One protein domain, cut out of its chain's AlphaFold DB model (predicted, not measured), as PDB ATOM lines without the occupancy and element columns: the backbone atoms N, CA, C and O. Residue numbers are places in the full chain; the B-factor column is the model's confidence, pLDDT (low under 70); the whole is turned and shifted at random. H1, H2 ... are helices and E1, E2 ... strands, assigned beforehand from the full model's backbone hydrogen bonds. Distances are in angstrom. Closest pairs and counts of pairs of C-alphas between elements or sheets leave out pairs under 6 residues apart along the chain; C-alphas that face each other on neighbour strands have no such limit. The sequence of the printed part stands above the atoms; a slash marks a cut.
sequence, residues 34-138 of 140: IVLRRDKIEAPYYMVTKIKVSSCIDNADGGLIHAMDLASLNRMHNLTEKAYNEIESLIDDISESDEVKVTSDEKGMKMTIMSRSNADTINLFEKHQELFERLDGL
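This is residues 34 to 138 of the 140 residues of an uncharacterized protein of Methanobrevibacter sp (UniProt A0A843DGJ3). A twisted sheet of five strands has H1 packed slantwise over one face, and two of its strands, E2 and E3, form a long hairpin that reaches well beyond the shorter E1, E5 and E4 and makes the longest axis. H3 packs on H1, and H2, about perpendicular to H3, grazes the sheet. The printed part has 105 residues with five named strands and three named helices, in the order E1 E2 E3 H1 E4 E5 H2 H3. The sheet runs E3, E2, E1, E5, E4, antiparallel throughout, and the class is mixed, helices and strands. The whole is loose and elongated, with a radius of gyration of the C-alphas of 16.1 A and spans of 53 by 27 by 25 A.

Start with E1, residues 34 to 37, which forms a hairpin with E2, residues 46 to 57; look for N 35 and O 48, 2.9 A apart. E2 forms the next hairpin with E3, residues 66 to 78, where N 51 and O 73 are 2.8 A apart. E1, E2 and E3 are a meander, each strand the antiparallel neighbour of the one before. E3, an edge strand, bends by 52 degrees at residue 70. Past E3, E4, residues 100 to 105, and E5, residues 108 to 114, form a hairpin with N 110 and O 103 2.8 A apart. E5 is also antiparallel to E1, with N 36 and O 109 2.8 A apart. H1, residues 81 to 92, is on the sheet in two layers, helix on one face, at a height of 9.3 A over the sheet. It runs slantwise to the strands, at 50 degrees to E1 on the local plane; its closest C-alphas to E1 are Glu 88 and Leu 36, 7.3 A apart. H3, residues 129 to 136, touches residues 87 to 91 of H1, closest at the C-alphas of Leu 131 and Leu 90, 6.1 A apart; they run opposite ways at a shallow tilt of 34.5 degrees, only just short of steep. H2, residues 118 to 127, only grazes the sheet with residues 120 to 124, and is close to but not clearly touching H3. In H1, H2 and H3 every O i to N i+4 pair is within hydrogen-bond range.

Find C-alpha 34 at (326.280, 354.943, 398.142), where E1 begins its 9.9 A. E2 runs 36.3 A to C-alpha 57 at (304.864, 358.290, 381.879), and E3 returns over 35.8 A. H1 measures 16.1 A, E4 17.1 A, E5 20.5 A and H2 14.3 A. H3 covers 10.4 A and ends at C-alpha 136, (329.715, 344.837, 392.299).

The C-alphas of Ile 41 and Asp 61, the two farthest apart, are 54.1 A from each other. The printed part has no cut and no long link. Residues 57 to 67 have pLDDT under 70; the mean of the printed part is 86.1.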
ATOM      1  N   ILE A  34     325.269 355.736 397.450       96.31
ATOM      2  CA  ILE A  34     326.280 354.943 398.142       96.31
ATOM      3  C   ILE A  34     326.561 355.682 399.446       96.31
ATOM      4  O   ILE A  34     326.836 356.880 399.432       96.31
ATOM      5  N   VAL A  35     326.421 354.994 400.572       95.56
ATOM      6  CA  VAL A  35     326.605 355.564 401.911       95.56
ATOM      7  C   VAL A  35     327.673 354.747 402.625       95.56
ATOM      8  O   VAL A  35     327.379 353.644 403.081       95.56
ATOM      9  N   LEU A  36     328.889 355.283 402.695       94.56
ATOM     10  CA  LEU A  36     330.007 354.779 403.491       94.56
ATOM     11  C   LEU A  36     329.919 355.342 404.906       94.56
ATOM     12  O   LEU A  36     329.668 356.532 405.100       94.56
ATOM     13  N   ARG A  37     330.102 354.492 405.913       93.06
ATOM     14  CA  ARG A  37     330.011 354.884 407.319       93.06
ATOM     15  C   ARG A  37     330.995 354.120 408.189       93.06
ATOM     16  O   ARG A  37     331.180 352.914 408.015       93.06
ATOM     17  N   ARG A  38     331.544 354.828 409.176       90.62
ATOM     18  CA  ARG A  38     332.493 354.309 410.171       90.62
ATOM     19  C   ARG A  38     332.086 354.562 411.628       90.62
ATOM     20  O   ARG A  38     332.897 354.486 412.540       90.62
ATOM     21  N   ASP A  39     330.812 354.884 411.861       83.94
ATOM     22  CA  ASP A  39     330.288 355.342 413.156       83.94
ATOM     23  C   ASP A  39     329.605 354.264 414.017       83.94
ATOM     24  O   ASP A  39     328.999 354.585 415.041       83.94
ATOM     25  N   LYS A  40     329.681 352.982 413.631       79.31
ATOM     26  CA  LYS A  40     329.056 351.868 414.363       79.31
ATOM     27  C   LYS A  40     330.074 351.007 415.098       79.31
ATOM     28  O   LYS A  40     330.961 350.433 414.484       79.31
ATOM     29  N   ILE A  41     329.849 350.807 416.395       73.50
ATOM     30  CA  ILE A  41     330.714 349.997 417.270       73.50
ATOM     31  C   ILE A  41     330.790 348.527 416.809       73.50
ATOM     32  O   ILE A  41     331.867 347.944 416.791       73.50
ATOM     33  N   GLU A  42     329.663 347.930 416.408       72.50
ATOM     34  CA  GLU A  42     329.584 346.509 416.016       72.50
ATOM     35  C   GLU A  42     330.088 346.227 414.589       72.50
ATOM     36  O   GLU A  42     330.413 345.091 414.251       72.50
ATOM     37  N   ALA A  43     330.132 347.256 413.740       76.56
ATOM     38  CA  ALA A  43     330.543 347.175 412.343       76.56
ATOM     39  C   ALA A  43     331.242 348.494 411.961       76.56
ATOM     40  O   ALA A  43     330.610 349.358 411.345       76.56
ATOM     41  N   PRO A  44     332.522 348.675 412.350       82.06
ATOM     42  CA  PRO A  44     333.228 349.959 412.258       82.06
ATOM     43  C   PRO A  44     333.505 350.426 410.828       82.06
ATOM     44  O   PRO A  44     333.911 351.563 410.644       82.06
ATOM     45  N   TYR A  45     333.250 349.587 409.823       92.06
ATOM     46  CA  TYR A  45     333.249 349.972 408.416       92.06
ATOM     47  C   TYR A  45     332.063 349.286 407.739       92.06
ATOM     48  O   TYR A  45     332.033 348.061 407.591       92.06
ATOM     49  N   TYR A  46     331.056 350.060 407.346       92.25
ATOM     50  CA  TYR A  46     329.896 349.533 406.637       92.25
ATOM     51  C   TYR A  46     329.471 350.449 405.498       92.25
ATOM     52  O   TYR A  46     329.708 351.657 405.501       92.25
ATOM     53  N   MET A  47     328.809 349.850 404.517       93.88
ATOM     54  CA  MET A  47     328.310 350.549 403.346       93.88
ATOM     55  C   MET A  47     326.863 350.171 403.066       93.88
ATOM     56  O   MET A  47     326.463 349.022 403.257       93.88
ATOM     57  N   VAL A  48     326.078 351.129 402.580       92.94
ATOM     58  CA  VAL A  48     324.725 350.891 402.073       92.94
ATOM     59  C   VAL A  48     324.615 351.417 400.648       92.94
ATOM     60  O   VAL A  48     324.837 352.604 400.412       92.94
ATOM     61  N   THR A  49     324.238 350.552 399.712       93.88
ATOM     62  CA  THR A  49     323.909 350.914 398.328       93.88
ATOM     63  C   THR A  49     322.394 350.910 398.150       93.88
ATOM     64  O   THR A  49     321.692 349.997 398.594       93.88
ATOM     65  N   LYS A  50     321.867 351.947 397.500       94.50
ATOM     66  CA  LYS A  50     320.451 352.070 397.134       94.50
ATOM     67  C   LYS A  50     320.355 352.530 395.696       94.50
ATOM     68  O   LYS A  50     320.790 353.634 395.387       94.50
ATOM     69  N   ILE A  51     319.768 351.708 394.839       92.88
ATOM     70  CA  ILE A  51     319.516 352.033 393.439       92.88
ATOM     71  C   ILE A  51     318.017 351.954 393.186       92.88
ATOM     72  O   ILE A  51     317.371 350.973 393.551       92.88
ATOM     73  N   LYS A  52     317.465 352.990 392.565       91.88
ATOM     74  CA  LYS A  52     316.076 353.047 392.128       91.88
ATOM     75  C   LYS A  52     316.037 353.475 390.667       91.88
ATOM     76  O   LYS A  52     316.570 354.527 390.333       91.88
ATOM     77  N   VAL A  53     315.388 352.673 389.832       90.25
ATOM     78  CA  VAL A  53     315.120 352.960 388.419       90.25
ATOM     79  C   VAL A  53     313.621 353.171 388.282       90.25
ATOM     80  O   VAL A  53     312.846 352.329 388.740       90.25
ATOM     81  N   SER A  54     313.210 354.288 387.687       88.31
ATOM     82  CA  SER A  54     311.795 354.648 387.526       88.31
ATOM     83  C   SER A  54     311.551 355.165 386.111       88.31
ATOM     84  O   SER A  54     312.368 355.935 385.622       88.31
ATOM     85  N   SER A  55     310.448 354.779 385.477       84.00
ATOM     86  CA  SER A  55     309.978 355.365 384.211       84.00
ATOM     87  C   SER A  55     308.963 356.468 384.518       84.00
ATOM     88  O   SER A  55     308.145 356.304 385.425       84.00
ATOM     89  N   CYS A  56     309.035 357.595 383.812       72.19
ATOM     90  CA  CYS A  56     308.083 358.697 383.919       72.19
ATOM     91  C   CYS A  56     307.135 358.678 382.718       72.19
ATOM     92  O   CYS A  56     307.524 359.052 381.616       72.19
ATOM     93  N   ILE A  57     305.877 358.287 382.939       62.50
ATOM     94  CA  ILE A  57     304.864 358.290 381.879       62.50
ATOM     95  C   ILE A  57     304.193 359.667 381.827       62.50
ATOM     96  O   ILE A  57     303.393 360.000 382.708       62.50
ATOM     97  N   ASP A  58     304.486 360.437 380.778       55.97
ATOM     98  CA  ASP A  58     303.743 361.647 380.420       55.97
ATOM     99  C   ASP A  58     302.513 361.279 379.576       55.97
ATOM    100  O   ASP A  58     302.614 360.897 378.409       55.97
ATOM    101  N   ASN A  59     301.319 361.415 380.159       51.91
ATOM    102  CA  ASN A  59     300.069 361.365 379.401       51.91
ATOM    103  C   ASN A  59     299.781 362.735 378.771       51.91
ATOM    104  O   ASN A  59     299.825 363.757 379.454       51.91
ATOM    105  N   ALA A  60     299.420 362.736 377.484       46.84
ATOM    106  CA  ALA A  60     299.291 363.942 376.658       46.84
ATOM    107  C   ALA A  60     298.232 364.967 377.127       46.84
ATOM    108  O   ALA A  60     298.297 366.124 376.716       46.84
ATOM    109  N   ASP A  61     297.290 364.574 377.992       51.53
ATOM    110  CA  ASP A  61     296.232 365.444 378.512       51.53
ATOM    111  C   ASP A  61     296.422 365.783 380.004       51.53
ATOM    112  O   ASP A  61     296.108 365.003 380.904       51.53
ATOM    113  N   GLY A  62     296.849 367.019 380.272       48.66
ATOM    114  CA  GLY A  62     296.396 367.778 381.448       48.66
ATOM    115  C   GLY A  62     297.056 367.513 382.807       48.66
ATOM    116  O   GLY A  62     296.847 368.315 383.716       48.66
ATOM    117  N   GLY A  63     297.887 366.479 382.948       51.44
ATOM    118  CA  GLY A  63     298.850 366.368 384.049       51.44
ATOM    119  C   GLY A  63     298.632 365.219 385.037       51.44
ATOM    120  O   GLY A  63     297.767 365.267 385.910       51.44
ATOM    121  N   LEU A  64     299.536 364.242 384.967       44.16
ATOM    122  CA  LEU A  64     299.981 363.413 386.090       44.16
ATOM    123  C   LEU A  64     301.257 362.681 385.653       44.16
ATOM    124  O   LEU A  64     301.175 361.696 384.926       44.16
ATOM    125  N   ILE A  65     302.428 363.151 386.102       56.06
ATOM    126  CA  ILE A  65     303.693 362.421 385.916       56.06
ATOM    127  C   ILE A  65     303.630 361.189 386.820       56.06
ATOM    128  O   ILE A  65     303.855 361.287 388.031       56.06
ATOM    129  N   HIS A  66     303.286 360.029 386.260       56.56
ATOM    130  CA  HIS A  66     303.310 358.785 387.021       56.56
ATOM    131  C   HIS A  66     304.697 358.152 386.909       56.56
ATOM    132  O   HIS A  66     305.032 357.525 385.908       56.56
ATOM    133  N   ALA A  67     305.510 358.339 387.953       64.31
ATOM    134  CA  ALA A  67     306.796 357.667 388.084       64.31
ATOM    135  C   ALA A  67     306.579 356.214 388.542       64.31
ATOM    136  O   ALA A  67     306.257 355.972 389.709       64.31
ATOM    137  N   MET A  68     306.746 355.251 387.635       78.75
ATOM    138  CA  MET A  68     306.641 353.820 387.924       78.75
ATOM    139  C   MET A  68     308.007 353.226 388.272       78.75
ATOM    140  O   MET A  68     308.935 353.273 387.469       78.75
ATOM    141  N   ASP A  69     308.124 352.624 389.456       78.69
ATOM    142  CA  ASP A  69     309.336 351.933 389.910       78.69
ATOM    143  C   ASP A  69     309.589 350.669 389.065       78.69
ATOM    144  O   ASP A  69     308.971 349.628 389.290       78.69
ATOM    145  N   LEU A  70     310.533 350.745 388.123       83.94
ATOM    146  CA  LEU A  70     310.986 349.607 387.315       83.94
ATOM    147  C   LEU A  70     311.867 348.657 388.137       83.94
ATOM    148  O   LEU A  70     311.764 347.436 388.017       83.94
ATOM    149  N   ALA A  71     312.730 349.212 388.992       86.75
ATOM    150  CA  ALA A  71     313.558 348.442 389.910       86.75
ATOM    151  C   ALA A  71     313.893 349.228 391.181       86.75
ATOM    152  O   ALA A  71     314.133 350.434 391.151       86.75
ATOM    153  N   SER A  72     313.980 348.512 392.303       89.69
ATOM    154  CA  SER A  72     314.470 349.037 393.577       89.69
ATOM    155  C   SER A  72     315.394 348.004 394.213       89.69
ATOM    156  O   SER A  72     314.970 346.900 394.560       89.69
ATOM    157  N   LEU A  73     316.675 348.351 394.311       89.38
ATOM    158  CA  LEU A  73     317.753 347.505 394.806       89.38
ATOM    159  C   LEU A  73     318.361 348.176 396.042       89.38
ATOM    160  O   LEU A  73     318.745 349.342 396.004       89.38
ATOM    161  N   ASN A  74     318.466 347.443 397.145       90.44
ATOM    162  CA  ASN A  74     319.063 347.924 398.389       90.44
ATOM    163  C   ASN A  74     319.984 346.838 398.943       90.44
ATOM    164  O   ASN A  74     319.578 345.678 399.017       90.44
ATOM    165  N   ARG A  75     321.210 347.191 399.329       88.81
ATOM    166  CA  ARG A  75     322.148 346.253 399.958       88.81
ATOM    167  C   ARG A  75     322.963 346.938 401.040       88.81
ATOM    168  O   ARG A  75     323.238 348.131 400.981       88.81
ATOM    169  N   MET A  76     323.321 346.152 402.045       90.19
ATOM    170  CA  MET A  76     324.231 346.537 403.113       90.19
ATOM    171  C   MET A  76     325.450 345.623 403.030       90.19
ATOM    172  O   MET A  76     325.297 344.421 402.823       90.19
ATOM    173  N   HIS A  77     326.638 346.196 403.180       88.56
ATOM    174  CA  HIS A  77     327.909 345.485 403.162       88.56
ATOM    175  C   HIS A  77     328.655 345.792 404.461       88.56
ATOM    176  O   HIS A  77     328.811 346.961 404.820       88.56
ATOM    177  N   ASN A  78     329.146 344.753 405.131       89.81
ATOM    178  CA  ASN A  78     330.178 344.900 406.151       89.81
ATOM    179  C   ASN A  78     331.520 344.898 405.414       89.81
ATOM    180  O   ASN A  78     331.801 343.957 404.671       89.81
ATOM    181  N   LEU A  79     332.307 345.960 405.565       91.38
ATOM    182  CA  LEU A  79     333.568 346.127 404.850       91.38
ATOM    183  C   LEU A  79     334.755 345.808 405.761       91.38
ATOM    184  O   LEU A  79     334.684 345.929 406.982       91.38
ATOM    185  N   THR A  80     335.875 345.430 405.151       92.12
ATOM    186  CA  THR A  80     337.179 345.576 405.803       92.12
ATOM    187  C   THR A  80     337.613 347.037 405.709       92.12
ATOM    188  O   THR A  80     337.249 347.720 404.753       92.12
ATOM    189  N   GLU A  81     338.437 347.505 406.647       92.31
ATOM    190  CA  GLU A  81     339.024 348.854 406.602       92.31
ATOM    191  C   GLU A  81     339.688 349.150 405.248       92.31
ATOM    192  O   GLU A  81     339.454 350.196 404.652       92.31
ATOM    193  N   LYS A  82     340.438 348.183 404.698       94.06
ATOM    194  CA  LYS A  82     341.048 348.315 403.368       94.06
ATOM    195  C   LYS A  82     340.004 348.576 402.276       94.06
ATOM    196  O   LYS A  82     340.191 349.488 401.484       94.06
ATOM    197  N   ALA A  83     338.932 347.780 402.226       93.44
ATOM    198  CA  ALA A  83     337.886 347.945 401.216       93.44
ATOM    199  C   ALA A  83     337.093 349.246 401.416       93.44
ATOM    200  O   ALA A  83     336.665 349.849 400.441       93.44
ATOM    201  N   TYR A  84     336.920 349.689 402.663       94.88
ATOM    202  CA  TYR A  84     336.321 350.983 402.975       94.88
ATOM    203  C   TYR A  84     337.186 352.134 402.449       94.88
ATOM    204  O   TYR A  84     336.688 352.918 401.652       94.88
ATOM    205  N   ASN A  85     338.473 352.191 402.810       94.06
ATOM    206  CA  ASN A  85     339.383 353.271 402.401       94.06
ATOM    207  C   ASN A  85     339.554 353.331 400.871       94.06
ATOM    208  O   ASN A  85     339.674 354.406 400.295       94.06
ATOM    209  N   GLU A  86     339.542 352.173 400.206       95.25
ATOM    210  CA  GLU A  86     339.595 352.055 398.745       95.25
ATOM    211  C   GLU A  86     338.352 352.666 398.072       95.25
ATOM    212  O   GLU A  86     338.482 353.441 397.130       95.25
ATOM    213  N   ILE A  87     337.147 352.377 398.581       95.62
ATOM    214  CA  ILE A  87     335.897 352.953 398.056       95.62
ATOM    215  C   ILE A  87     335.755 354.429 398.464       95.62
ATOM    216  O   ILE A  87     335.214 355.211 397.692       95.62
ATOM    217  N   GLU A  88     336.246 354.823 399.646       95.19
ATOM    218  CA  GLU A  88     336.266 356.217 400.111       95.19
ATOM    219  C   GLU A  88     337.111 357.081 399.163       95.19
ATOM    220  O   GLU A  88     336.593 358.057 398.630       95.19
ATOM    221  N   SER A  89     338.334 356.644 398.828       94.38
ATOM    222  CA  SER A  89     339.193 357.312 397.834       94.38
ATOM    223  C   SER A  89     338.516 357.426 396.464       94.38
ATOM    224  O   SER A  89     338.474 358.509 395.890       94.38
ATOM    225  N   LEU A  90     337.916 356.335 395.968       94.88
ATOM    226  CA  LEU A  90     337.215 356.325 394.676       94.88
ATOM    227  C   LEU A  90     335.991 357.257 394.621       94.88
ATOM    228  O   LEU A  90     335.511 357.535 393.524       94.88
ATOM    229  N   ILE A  91     335.455 357.704 395.763       93.88
ATOM    230  CA  ILE A  91     334.369 358.692 395.815       93.88
ATOM    231  C   ILE A  91     334.917 360.107 396.063       93.88
ATOM    232  O   ILE A  91     334.402 361.040 395.451       93.88
ATOM    233  N   ASP A  92     335.960 360.281 396.885       91.69
ATOM    234  CA  ASP A  92     336.633 361.579 397.083       91.69
ATOM    235  C   ASP A  92     337.252 362.124 395.780       91.69
ATOM    236  O   ASP A  92     337.215 363.330 395.536       91.69
ATOM    237  N   ASP A  93     337.747 361.248 394.899       88.81
ATOM    238  CA  ASP A  93     338.273 361.629 393.580       88.81
ATOM    239  C   ASP A  93     337.176 362.110 392.594       88.81
ATOM    240  O   ASP A  93     337.477 362.616 391.506       88.81
ATOM    241  N   ILE A  94     335.886 361.978 392.936       90.06
ATOM    242  CA  ILE A  94     334.776 362.329 392.042       90.06
ATOM    243  C   ILE A  94     334.373 363.797 392.197       90.06
ATOM    244  O   ILE A  94     333.776 364.217 393.185       90.06
ATOM    245  N   SER A  95     334.592 364.571 391.131       86.25
ATOM    246  CA  SER A  95     334.084 365.940 391.028       86.25
ATOM    247  C   SER A  95     332.550 365.982 391.034       86.25
ATOM    248  O   SER A  95     331.906 365.335 390.201       86.25
ATOM    249  N   GLU A  96     331.977 366.794 391.928       90.50
ATOM    250  CA  GLU A  96     330.539 367.076 391.955       90.50
ATOM    251  C   GLU A  96     330.040 367.709 390.643       90.50
ATOM    252  O   GLU A  96     330.736 368.478 389.979       90.50
ATOM    253  N   SER A  97     328.785 367.420 390.304       88.75
ATOM    254  CA  SER A  97     328.033 368.015 389.196       88.75
ATOM    255  C   SER A  97     326.557 368.146 389.593       88.75
ATOM    256  O   SER A  97     326.220 367.987 390.767       88.75
ATOM    257  N   ASP A  98     325.641 368.457 388.676       86.38
ATOM    258  CA  ASP A  98     324.204 368.446 389.002       86.38
ATOM    259  C   ASP A  98     323.630 367.022 389.076       86.38
ATOM    260  O   ASP A  98     322.690 366.765 389.831       86.38
ATOM    261  N   GLU A  99     324.250 366.083 388.364       88.56
ATOM    262  CA  GLU A  99     323.959 364.650 388.397       88.56
ATOM    263  C   GLU A  99     324.596 363.959 389.610       88.56
ATOM    264  O   GLU A  99     324.042 362.974 390.097       88.56
ATOM    265  N   VAL A 100     325.744 364.447 390.103       92.50
ATOM    266  CA  VAL A 100     326.531 363.806 391.172       92.50
ATOM    267  C   VAL A 100     326.768 364.747 392.349       92.50
ATOM    268  O   VAL A 100     327.429 365.770 392.204       92.50
ATOM    269  N   LYS A 101     326.297 364.361 393.539       94.94
ATOM    270  CA  LYS A 101     326.569 365.060 394.806       94.94
ATOM    271  C   LYS A 101     327.295 364.156 395.797       94.94
ATOM    272  O   LYS A 101     326.881 363.008 395.995       94.94
ATOM    273  N   VAL A 102     328.322 364.686 396.453       95.00
ATOM    274  CA  VAL A 102     329.151 364.009 397.458       95.00
ATOM    275  C   VAL A 102     329.123 364.828 398.745       95.00
ATOM    276  O   VAL A 102     329.532 365.982 398.785       95.00
ATOM    277  N   THR A 103     328.630 364.228 399.825       93.19
ATOM    278  CA  THR A 103     328.617 364.847 401.157       93.19
ATOM    279  C   THR A 103     329.406 363.982 402.127       93.19
ATOM    280  O   THR A 103     329.006 362.839 402.369       93.19
ATOM    281  N   SER A 104     330.480 364.518 402.701       92.00
ATOM    282  CA  SER A 104     331.281 363.883 403.751       92.00
ATOM    283  C   SER A 104     331.067 364.555 405.112       92.00
ATOM    284  O   SER A 104     330.782 365.750 405.207       92.00
ATOM    285  N   ASP A 105     331.159 363.763 406.177       88.81
ATOM    286  CA  ASP A 105     331.184 364.203 407.571       88.81
ATOM    287  C   ASP A 105     332.168 363.330 408.380       88.81
ATOM    288  O   ASP A 105     332.798 362.409 407.860       88.81
ATOM    289  N   GLU A 106     332.330 363.595 409.678       85.75
ATOM    290  CA  GLU A 106     333.240 362.816 410.539       85.75
ATOM    291  C   GLU A 106     332.908 361.306 410.569       85.75
ATOM    292  O   GLU A 106     333.797 360.465 410.760       85.75
ATOM    293  N   LYS A 107     331.629 360.965 410.358       87.38
ATOM    294  CA  LYS A 107     331.035 359.625 410.475       87.38
ATOM    295  C   LYS A 107     331.083 358.838 409.166       87.38
ATOM    296  O   LYS A 107     330.829 357.630 409.195       87.38
ATOM    297  N   GLY A 108     331.409 359.481 408.047       89.56
ATOM    298  CA  GLY A 108     331.651 358.849 406.756       89.56
ATOM    299  C   GLY A 108     331.230 359.734 405.586       89.56
ATOM    300  O   GLY A 108     331.319 360.957 405.631       89.56
ATOM    301  N   MET A 109     330.755 359.105 404.517       94.38
ATOM    302  CA  MET A 109     330.522 359.762 403.238       94.38
ATOM    303  C   MET A 109     329.255 359.248 402.563       94.38
ATOM    304  O   MET A 109     328.867 358.085 402.681       94.38
ATOM    305  N   LYS A 110     328.594 360.123 401.814       95.00
ATOM    306  CA  LYS A 110     327.447 359.781 400.984       95.00
ATOM    307  C   LYS A 110     327.606 360.369 399.592       95.00
ATOM    308  O   LYS A 110     327.568 361.583 399.419       95.00
ATOM    309  N   MET A 111     327.630 359.486 398.605       95.81
ATOM    310  CA  MET A 111     327.440 359.818 397.202       95.81
ATOM    311  C   MET A 111     325.957 359.679 396.833       95.81
ATOM    312  O   MET A 111     325.258 358.759 397.280       95.81
ATOM    313  N   THR A 112     325.457 360.586 396.000       95.44
ATOM    314  CA  THR A 112     324.161 360.470 395.323       95.44
ATOM    315  C   THR A 112     324.348 360.793 393.850       95.44
ATOM    316  O   THR A 112     324.875 361.848 393.523       95.44
ATOM    317  N   ILE A 113     323.883 359.900 392.983       93.62
ATOM    318  CA  ILE A 113     323.893 360.059 391.529       93.62
ATOM    319  C   ILE A 113     322.443 360.054 391.043       93.62
ATOM    320  O   ILE A 113     321.637 359.243 391.512       93.62
ATOM    321  N   MET A 114     322.099 360.946 390.120       92.62
ATOM    322  CA  MET A 114     320.785 361.028 389.491       92.62
ATOM    323  C   MET A 114     320.928 361.314 387.995       92.62
ATOM    324  O   MET A 114     321.363 362.393 387.609       92.62
ATOM    325  N   SER A 115     320.494 360.368 387.169       90.12
ATOM    326  CA  SER A 115     320.279 360.551 385.734       90.12
ATOM    327  C   SER A 115     318.806 360.829 385.431       90.12
ATOM    328  O   SER A 115     317.927 360.523 386.244       90.12
ATOM    329  N   ARG A 116     318.527 361.408 384.257       87.12
ATOM    330  CA  ARG A 116     317.160 361.701 383.785       87.12
ATOM    331  C   ARG A 116     316.801 361.011 382.463       87.12
ATOM    332  O   ARG A 116     315.680 361.178 381.993       87.12
ATOM    333  N   SER A 117     317.734 360.253 381.890       85.50
ATOM    334  CA  SER A 117     317.548 359.429 380.696       85.50
ATOM    335  C   SER A 117     318.413 358.160 380.760       85.50
ATOM    336  O   SER A 117     319.369 358.075 381.547       85.50
ATOM    337  N   ASN A 118     318.141 357.184 379.885       84.12
ATOM    338  CA  ASN A 118     319.018 356.014 379.720       84.12
ATOM    339  C   ASN A 118     320.433 356.423 379.271       84.12
ATOM    340  O   ASN A 118     321.412 355.879 379.780       84.12
ATOM    341  N   ALA A 119     320.553 357.407 378.370       86.00
ATOM    342  CA  ALA A 119     321.838 357.875 377.846       86.00
ATOM    343  C   ALA A 119     322.720 358.490 378.946       86.00
ATOM    344  O   ALA A 119     323.875 358.096 379.098       86.00
ATOM    345  N   ASP A 120     322.159 359.375 379.780       87.50
ATOM    346  CA  ASP A 120     322.872 359.934 380.939       87.50
ATOM    347  C   ASP A 120     323.311 358.825 381.898       87.50
ATOM    348  O   ASP A 120     324.420 358.846 382.429       87.50
ATOM    349  N   THR A 121     322.444 357.827 382.107       85.69
ATOM    350  CA  THR A 121     322.743 356.685 382.975       85.69
ATOM    351  C   THR A 121     323.937 355.883 382.458       85.69
ATOM    352  O   THR A 121     324.827 355.557 383.240       85.69
ATOM    353  N   ILE A 122     323.989 355.593 381.154       85.81
ATOM    354  CA  ILE A 122     325.102 354.870 380.519       85.81
ATOM    355  C   ILE A 122     326.399 355.688 380.612       85.81
ATOM    356  O   ILE A 122     327.408 355.161 381.073       85.81
ATOM    357  N   ASN A 123     326.355 356.990 380.308       89.56
ATOM    358  CA  ASN A 123     327.509 357.888 380.440       89.56
ATOM    359  C   ASN A 123     328.053 357.935 381.884       89.56
ATOM    360  O   ASN A 123     329.264 357.946 382.100       89.56
ATOM    361  N   LEU A 124     327.172 357.923 382.891       89.44
ATOM    362  CA  LEU A 124     327.564 357.849 384.303       89.44
ATOM    363  C   LEU A 124     328.161 356.481 384.670       89.44
ATOM    364  O   LEU A 124     329.096 356.434 385.469       89.44
ATOM    365  N   PHE A 125     327.671 355.383 384.079       88.88
ATOM    366  CA  PHE A 125     328.272 354.050 384.227       88.88
ATOM    367  C   PHE A 125     329.683 353.961 383.645       88.88
ATOM    368  O   PHE A 125     330.509 353.255 384.215       88.88
ATOM    369  N   GLU A 126     329.970 354.675 382.559       90.19
ATOM    370  CA  GLU A 126     331.312 354.750 381.971       90.19
ATOM    371  C   GLU A 126     332.230 355.671 382.789       90.19
ATOM    372  O   GLU A 126     333.326 355.266 383.175       90.19
ATOM    373  N   LYS A 127     331.756 356.869 383.160       91.25
ATOM    374  CA  LYS A 127     332.516 357.842 383.970       91.25
ATOM    375  C   LYS A 127     332.918 357.304 385.352       91.25
ATOM    376  O   LYS A 127     333.951 357.700 385.882       91.25
ATOM    377  N   HIS A 128     332.105 356.427 385.941       91.94
ATOM    378  CA  HIS A 128     332.314 355.870 387.284       91.94
ATOM    379  C   HIS A 128     332.467 354.339 387.276       91.94
ATOM    380  O   HIS A 128     332.165 353.675 388.270       91.94
ATOM    381  N   GLN A 129     332.944 353.776 386.156       93.31
ATOM    382  CA  GLN A 129     333.055 352.329 385.945       93.31
ATOM    383  C   GLN A 129     333.830 351.624 387.065       93.31
ATOM    384  O   GLN A 129     333.326 350.650 387.617       93.31
ATOM    385  N   GLU A 130     335.013 352.123 387.436       94.38
ATOM    386  CA  GLU A 130     335.874 351.500 388.452       94.38
ATOM    387  C   GLU A 130     335.172 351.379 389.812       94.38
ATOM    388  O   GLU A 130     335.129 350.295 390.395       94.38
ATOM    389  N   LEU A 131     334.528 352.457 390.276       95.12
ATOM    390  CA  LEU A 131     333.724 352.452 391.498       95.12
ATOM    391  C   LEU A 131     332.605 351.405 391.415       95.12
ATOM    392  O   LEU A 131     332.454 350.579 392.314       95.12
ATOM    393  N   PHE A 132     331.826 351.400 390.334       93.81
ATOM    394  CA  PHE A 132     330.695 350.484 390.187       93.81
ATOM    395  C   PHE A 132     331.111 349.014 390.056       93.81
ATOM    396  O   PHE A 132     330.488 348.149 390.674       93.81
ATOM    397  N   GLU A 133     332.181 348.720 389.317       93.25
ATOM    398  CA  GLU A 133     332.762 347.380 389.234       93.25
ATOM    399  C   GLU A 133     333.330 346.930 390.577       93.25
ATOM    400  O   GLU A 133     333.144 345.771 390.962       93.25
ATOM    401  N   ARG A 134     333.959 347.838 391.335       93.62
ATOM    402  CA  ARG A 134     334.493 347.522 392.659       93.62
ATOM    403  C   ARG A 134     333.390 347.182 393.653       93.62
ATOM    404  O   ARG A 134     333.516 346.190 394.373       93.62
ATOM    405  N   LEU A 135     332.299 347.949 393.643       92.94
ATOM    406  CA  LEU A 135     331.101 347.712 394.453       92.94
ATOM    407  C   LEU A 135     330.407 346.396 394.076       92.94
ATOM    408  O   LEU A 135     330.069 345.604 394.958       92.94
ATOM    409  N   ASP A 136     330.253 346.116 392.779       91.19
ATOM    410  CA  ASP A 136     329.715 344.837 392.299       91.19
ATOM    411  C   ASP A 136     330.677 343.651 392.522       91.19
ATOM    412  O   ASP A 136     330.263 342.490 392.483       91.19
ATOM    413  N   GLY A 137     331.961 343.928 392.765       90.38
ATOM    414  CA  GLY A 137     332.997 342.975 393.167       90.38
ATOM    415  C   GLY A 137     333.006 342.633 394.662       90.38
ATOM    416  O   GLY A 137     333.734 341.731 395.066       90.38
ATOM    417  N   LEU A 138     332.184 343.294 395.488       88.12
ATOM    418  CA  LEU A 138     331.935 342.912 396.891       88.12
ATOM    419  C   LEU A 138     330.906 341.768 397.026       88.12
ATOM    420  O   LEU A 138     330.392 341.520 398.118       88.12
TER     421      LEU A 138